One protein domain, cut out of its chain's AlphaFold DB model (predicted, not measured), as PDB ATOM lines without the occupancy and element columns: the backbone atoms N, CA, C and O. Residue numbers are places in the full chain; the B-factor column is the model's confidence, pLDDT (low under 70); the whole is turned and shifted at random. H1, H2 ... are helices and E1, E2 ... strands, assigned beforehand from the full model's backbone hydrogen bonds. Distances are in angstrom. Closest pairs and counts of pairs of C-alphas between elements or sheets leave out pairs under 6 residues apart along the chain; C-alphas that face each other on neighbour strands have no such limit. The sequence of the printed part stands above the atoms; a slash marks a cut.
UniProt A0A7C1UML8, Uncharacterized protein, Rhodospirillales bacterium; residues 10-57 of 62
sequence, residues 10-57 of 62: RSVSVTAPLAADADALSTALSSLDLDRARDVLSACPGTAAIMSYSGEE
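What this domain is: This is residues 10 to 57 of the 62 residues of an uncharacterized protein of Rhodospirillales bacterium (UniProt A0A7C1UML8). A two-stranded antiparallel ribbon of E1 and E2 runs lengthwise, with two helices roughly along the same long axis: H1 packs on E1, while H2 stands farther off beside E2, with few contacts to the ribbon. The printed part has 48 residues, with two named helices and two named strands in the order E1, H1, H2, E2; the class is mixed, helices and strands. It is compact, with a radius of gyration of the C-alphas of 10.2 A, and elongated, spanning 31 by 18 by 15 A.

How they stand to each other: E1, residues 10 to 15, and E2, residues 48 to 53, are antiparallel neighbours at 176 degrees. N 13 and O 50 are 2.8 A apart, and N 52 and O 11 are 2.9 A apart, both within hydrogen-bond range. The closest C-alphas of E1 and H1, residues 19 to 30, are those of Val 14 and Ala 22, at 5.3 A. H1 and E2 are near each other, with 10 pairs of C-alphas within 10 A. H1 and H2, residues 34 to 43, are close but not clearly touching: their closest C-alphas, of Leu 29 and Ala 37, are 5.8 A apart. They run opposite ways at a shallow tilt of 27 degrees. The closest C-alphas of H2 and E2, of Leu 41 and Ala 48, are 7.1 A apart. E1 and H2 are apart. In H1 and H2 every O i to N i+4 pair is within hydrogen-bond range.

Where its parts are: E1 begins at C-alpha 10, (37.745, 28.369, 41.699), and is 17.2 A long. H1 is 16.7 A long and begins at C-alpha 19, (57.238, 26.932, 33.574). H2 is 14.4 A long. E2 is 16.7 A long and ends at C-alpha 53, (37.580, 31.957, 45.631).

The domain as a whole: The C-alphas of Leu 18 and Gly 55, the two farthest apart, are 30.8 A apart. The printed part has no cut, and the links E1 to H1, H1 to H2 and H2 to E2 are tight. The mean pLDDT of the printed part is 83.3, and residues 54 to 57 are under 70.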
ATOM      1  N   ARG A  10      38.334  28.618  43.019       79.31
ATOM      2  CA  ARG A  10      37.745  28.369  41.699       79.31
ATOM      3  C   ARG A  10      38.802  28.362  40.594       79.31
ATOM      4  O   ARG A  10      38.658  27.625  39.624       79.31
ATOM      5  N   SER A  11      39.813  29.219  40.713       82.38
ATOM      6  CA  SER A  11      40.915  29.331  39.755       82.38
ATOM      7  C   SER A  11      42.179  29.805  40.462       82.38
ATOM      8  O   SER A  11      42.106  30.662  41.347       82.38
ATOM      9  N   VAL A  12      43.325  29.271  40.039       85.00
ATOM     10  CA  VAL A  12      44.666  29.671  40.476       85.00
ATOM     11  C   VAL A  12      45.515  29.855  39.225       85.00
ATOM     12  O   VAL A  12      45.640  28.930  38.427       85.00
ATOM     13  N   SER A  13      46.081  31.044  39.051       88.19
ATOM     14  CA  SER A  13      47.016  31.354  37.970       88.19
ATOM     15  C   SER A  13      48.345  31.772  38.573       88.19
ATOM     16  O   SER A  13      48.394  32.758  39.305       88.19
ATOM     17  N   VAL A  14      49.418  31.052  38.251       89.75
ATOM     18  CA  VAL A  14      50.770  31.348  38.738       89.75
ATOM     19  C   VAL A  14      51.648  31.814  37.585       89.75
ATOM     20  O   VAL A  14      51.630  31.245  36.499       89.75
ATOM     21  N   THR A  15      52.427  32.863  37.829       91.31
ATOM     22  CA  THR A  15      53.509  33.320  36.956       91.31
ATOM     23  C   THR A  15      54.821  33.111  37.690       91.31
ATOM     24  O   THR A  15      55.004  33.653  38.775       91.31
ATOM     25  N   ALA A  16      55.723  32.337  37.099       90.31
ATOM     26  CA  ALA A  16      57.052  32.056  37.630       90.31
ATOM     27  C   ALA A  16      58.087  32.173  36.494       90.31
ATOM     28  O   ALA A  16      57.712  32.046  35.324       90.31
ATOM     29  N   PRO A  17      59.380  32.396  36.797       87.56
ATOM     30  CA  PRO A  17      60.430  32.481  35.775       87.56
ATOM     31  C   PRO A  17      60.620  31.170  34.998       87.56
ATOM     32  O   PRO A  17      61.073  31.184  33.855       87.56
ATOM     33  N   LEU A  18      60.255  30.040  35.605       90.56
ATOM     34  CA  LEU A  18      60.305  28.708  35.017       90.56
ATOM     35  C   LEU A  18      58.891  28.129  34.936       90.56
ATOM     36  O   LEU A  18      58.133  28.157  35.905       90.56
ATOM     37  N   ALA A  19      58.548  27.550  33.784       88.19
ATOM     38  CA  ALA A  19      57.238  26.932  33.574       88.19
ATOM     39  C   ALA A  19      56.980  25.752  34.533       88.19
ATOM     40  O   ALA A  19      55.847  25.547  34.958       88.19
ATOM     41  N   ALA A  20      58.030  25.012  34.905       89.44
ATOM     42  CA  ALA A  20      57.934  23.907  35.857       89.44
ATOM     43  C   ALA A  20      57.544  24.385  37.266       89.44
ATOM     44  O   ALA A  20      56.685  23.778  37.902       89.44
ATOM     45  N   ASP A  21      58.119  25.500  37.727       88.69
ATOM     46  CA  ASP A  21      57.760  26.099  39.015       88.69
ATOM     47  C   ASP A  21      56.314  26.604  39.013       88.69
ATOM     48  O   ASP A  21      55.588  26.398  39.982       88.69
ATOM     49  N   ALA A  22      55.857  27.203  37.908       88.62
ATOM     50  CA  ALA A  22      54.474  27.662  37.787       88.62
ATOM     51  C   ALA A  22      53.452  26.513  37.904       88.62
ATOM     52  O   ALA A  22      52.411  26.683  38.546       88.62
ATOM     53  N   ASP A  23      53.746  25.348  37.320       87.19
ATOM     54  CA  ASP A  23      52.882  24.161  37.373       87.19
ATOM     55  C   ASP A  23      52.857  23.527  38.777       87.19
ATOM     56  O   ASP A  23      51.786  23.294  39.354       87.19
ATOM     57  N   ALA A  24      54.040  23.359  39.381       89.81
ATOM     58  CA  ALA A  24      54.181  22.834  40.736       89.81
ATOM     59  C   ALA A  24      53.467  23.725  41.765       89.81
ATOM     60  O   ALA A  24      52.702  23.236  42.603       89.81
ATOM     61  N   LEU A  25      53.659  25.043  41.666       88.31
ATOM     62  CA  LEU A  25      53.012  26.012  42.544       88.31
ATOM     63  C   LEU A  25      51.503  26.085  42.300       88.31
ATOM     64  O   LEU A  25      50.758  26.144  43.270       88.31
ATOM     65  N   SER A  26      51.016  26.020  41.057       85.25
ATOM     66  CA  SER A  26      49.565  26.020  40.792       85.25
ATOM     67  C   SER A  26      48.865  24.837  41.462       85.25
ATOM     68  O   SER A  26      47.800  24.994  42.062       85.25
ATOM     69  N   THR A  27      49.498  23.663  41.428       86.06
ATOM     70  CA  THR A  27      48.994  22.461  42.102       86.06
ATOM     71  C   THR A  27      49.030  22.609  43.623       86.06
ATOM     72  O   THR A  27      48.024  22.355  44.290       86.06
ATOM     73  N   ALA A  28      50.161  23.057  44.177       87.75
ATOM     74  CA  ALA A  28      50.324  23.231  45.618       87.75
ATOM     75  C   ALA A  28      49.337  24.264  46.184       87.75
ATOM     76  O   ALA A  28      48.636  23.997  47.160       87.75
ATOM     77  N   LEU A  29      49.231  25.424  45.536       85.62
ATOM     78  CA  LEU A  29      48.399  26.539  45.983       85.62
ATOM     79  C   LEU A  29      46.900  26.232  45.887       85.62
ATOM     80  O   LEU A  29      46.133  26.745  46.693       85.62
ATOM     81  N   SER A  30      46.473  25.358  44.971       83.69
ATOM     82  CA  SER A  30      45.065  24.950  44.836       83.69
ATOM     83  C   SER A  30      44.483  24.349  46.128       83.69
ATOM     84  O   SER A  30      43.295  24.516  46.411       83.69
ATOM     85  N   SER A  31      45.329  23.709  46.943       82.62
ATOM     86  CA  SER A  31      44.925  23.034  48.186       82.62
ATOM     87  C   SER A  31      45.306  23.793  49.469       82.62
ATOM     88  O   SER A  31      45.039  23.294  50.561       82.62
ATOM     89  N   LEU A  32      45.947  24.964  49.366       82.81
ATOM     90  CA  LEU A  32      46.439  25.736  50.514       82.81
ATOM     91  C   LEU A  32      45.537  26.930  50.835       82.81
ATOM     92  O   LEU A  32      45.134  27.680  49.951       82.81
ATOM     93  N   ASP A  33      45.289  27.184  52.117       82.19
ATOM     94  CA  ASP A  33      44.670  28.439  52.550       82.19
ATOM     95  C   ASP A  33      45.534  29.658  52.202       82.19
ATOM     96  O   ASP A  33      46.762  29.572  52.113       82.19
ATOM     97  N   LEU A  34      44.888  30.816  52.043       80.62
ATOM     98  CA  LEU A  34      45.519  32.036  51.528       80.62
ATOM     99  C   LEU A  34      46.732  32.477  52.357       80.62
ATOM    100  O   LEU A  34      47.714  32.959  51.803       80.62
ATOM    101  N   ASP A  35      46.698  32.276  53.673       84.50
ATOM    102  CA  ASP A  35      47.809  32.622  54.566       84.50
ATOM    103  C   ASP A  35      49.059  31.764  54.288       84.50
ATOM    104  O   ASP A  35      50.168  32.277  54.146       84.50
ATOM    105  N   ARG A  36      48.865  30.456  54.071       85.25
ATOM    106  CA  ARG A  36      49.941  29.523  53.702       85.25
ATOM    107  C   ARG A  36      50.421  29.739  52.274       85.25
ATOM    108  O   ARG A  36      51.617  29.664  52.021       85.25
ATOM    109  N   ALA A  37      49.512  30.050  51.354       86.06
ATOM    110  CA  ALA A  37      49.865  30.427  49.991       86.06
ATOM    111  C   ALA A  37      50.773  31.668  49.955       86.06
ATOM    112  O   ALA A  37      51.747  31.697  49.204       86.06
ATOM    113  N   ARG A  38      50.490  32.673  50.795       85.75
ATOM    114  CA  ARG A  38      51.317  33.882  50.927       85.75
ATOM    115  C   ARG A  38      52.704  33.592  51.481       85.75
ATOM    116  O   ARG A  38      53.668  34.166  50.981       85.75
ATOM    117  N   ASP A  39      52.805  32.718  52.475       89.12
ATOM    118  CA  ASP A  39      54.090  32.288  53.039       89.12
ATOM    119  C   ASP A  39      54.960  31.599  51.974       89.12
ATOM    120  O   ASP A  39      56.102  31.997  51.746       89.12
ATOM    121  N   VAL A  40      54.374  30.662  51.216       87.25
ATOM    122  CA  VAL A  40      55.057  29.968  50.109       87.25
ATOM    123  C   VAL A  40      55.521  30.948  49.030       87.25
ATOM    124  O   VAL A  40      56.671  30.894  48.602       87.25
ATOM    125  N   LEU A  41      54.661  31.875  48.606       87.12
ATOM    126  CA  LEU A  41      55.018  32.855  47.575       87.12
ATOM    127  C   LEU A  41      56.070  33.857  48.060       87.12
ATOM    128  O   LEU A  41      56.923  34.266  47.276       87.12
ATOM    129  N   SER A  42      56.083  34.180  49.354       86.62
ATOM    130  CA  SER A  42      57.129  35.018  49.955       86.62
ATOM    131  C   SER A  42      58.502  34.334  49.946       86.62
ATOM    132  O   SER A  42      59.522  35.017  49.888       86.62
ATOM    133  N   ALA A  43      58.541  32.998  49.963       88.62
ATOM    134  CA  ALA A  43      59.773  32.218  49.854       88.62
ATOM    135  C   ALA A  43      60.258  32.029  48.399       88.62
ATOM    136  O   ALA A  43      61.397  31.611  48.185       88.62
ATOM    137  N   CYS A  44      59.425  32.351  47.402       84.50
ATOM    138  CA  CYS A  44      59.697  32.146  45.978       84.50
ATOM    139  C   CYS A  44      59.839  33.490  45.233       84.50
ATOM    140  O   CYS A  44      58.897  33.936  44.566       84.50
ATOM    141  N   PRO A  45      61.012  34.151  45.297       82.31
ATOM    142  CA  PRO A  45      61.215  35.452  44.668       82.31
ATOM    143  C   PRO A  45      60.996  35.391  43.151       82.31
ATOM    144  O   PRO A  45      61.445  34.468  42.476       82.31
ATOM    145  N   GLY A  46      60.310  36.400  42.610       84.69
ATOM    146  CA  GLY A  46      59.980  36.471  41.181       84.69
ATOM    147  C   GLY A  46      58.756  35.649  40.769       84.69
ATOM    148  O   GLY A  46      58.483  35.536  39.575       84.69
ATOM    149  N   THR A  47      58.012  35.106  41.735       87.62
ATOM    150  CA  THR A  47      56.755  34.395  41.491       87.62
ATOM    151  C   THR A  47      55.572  35.264  41.906       87.62
ATOM    152  O   THR A  47      55.618  35.921  42.941       87.62
ATOM    153  N   ALA A  48      54.501  35.252  41.116       87.56
ATOM    154  CA  ALA A  48      53.233  35.896  41.437       87.56
ATOM    155  C   ALA A  48      52.080  34.908  41.246       87.56
ATOM    156  O   ALA A  48      52.118  34.072  40.341       87.56
ATOM    157  N   ALA A  49      51.033  35.027  42.059       87.81
ATOM    158  CA  ALA A  49      49.832  34.213  41.912       87.81
ATOM    159  C   ALA A  49      48.561  35.062  41.979       87.81
ATOM    160  O   ALA A  49      48.463  36.016  42.749       87.81
ATOM    161  N   ILE A  50      47.569  34.680  41.179       87.12
ATOM    162  CA  ILE A  50      46.213  35.221  41.201       87.12
ATOM    163  C   ILE A  50      45.281  34.073  41.562       87.12
ATOM    164  O   ILE A  50      45.224  33.067  40.857       87.12
ATOM    165  N   MET A  51      44.546  34.231  42.657       85.44
ATOM    166  CA  MET A  51      43.597  33.231  43.138       85.44
ATOM    167  C   MET A  51      42.198  33.831  43.205       85.44
ATOM    168  O   MET A  51      42.027  34.980  43.614       85.44
ATOM    169  N   SER A  52      41.193  33.049  42.815       79.62
ATOM    170  CA  SER A  52      39.785  33.447  42.875       79.62
ATOM    171  C   SER A  52      38.997  32.420  43.673       79.62
ATOM    172  O   SER A  52      38.910  31.263  43.269       79.62
ATOM    173  N   TYR A  53      38.417  32.825  44.801       72.31
ATOM    174  CA  TYR A  53      37.580  31.957  45.631       72.31
ATOM    175  C   TYR A  53      36.260  31.606  44.939       72.31
ATOM    176  O   TYR A  53      35.690  32.406  44.202       72.31
ATOM    177  N   SER A  54      35.747  30.403  45.207       62.56
ATOM    178  CA  SER A  54      34.479  29.940  44.628       62.56
ATOM    179  C   SER A  54      33.222  30.471  45.345       62.56
ATOM    180  O   SER A  54      32.121  30.090  44.954       62.56
ATOM    181  N   GLY A  55      33.356  31.322  46.371       56.59
ATOM    182  CA  GLY A  55      32.226  31.805  47.185       56.59
ATOM    183  C   GLY A  55      32.171  33.313  47.451       56.59
ATOM    184  O   GLY A  55      31.125  33.802  47.854       56.59
ATOM    185  N   GLU A  56      33.248  34.058  47.205       50.09
ATOM    186  CA  GLU A  56      33.297  35.513  47.371       50.09
ATOM    187  C   GLU A  56      34.406  36.039  46.452       50.09
ATOM    188  O   GLU A  56      35.532  35.538  46.490       50.09
ATOM    189  N   GLU A  57      34.086  36.973  45.553       46.78
ATOM    190  CA  GLU A  57      35.036  37.534  44.585       46.78
ATOM    191  C   GLU A  57      36.117  38.339  45.324       46.78
ATOM    192  O   GLU A  57      36.001  39.540  45.554       46.78
TER     193      GLU A  57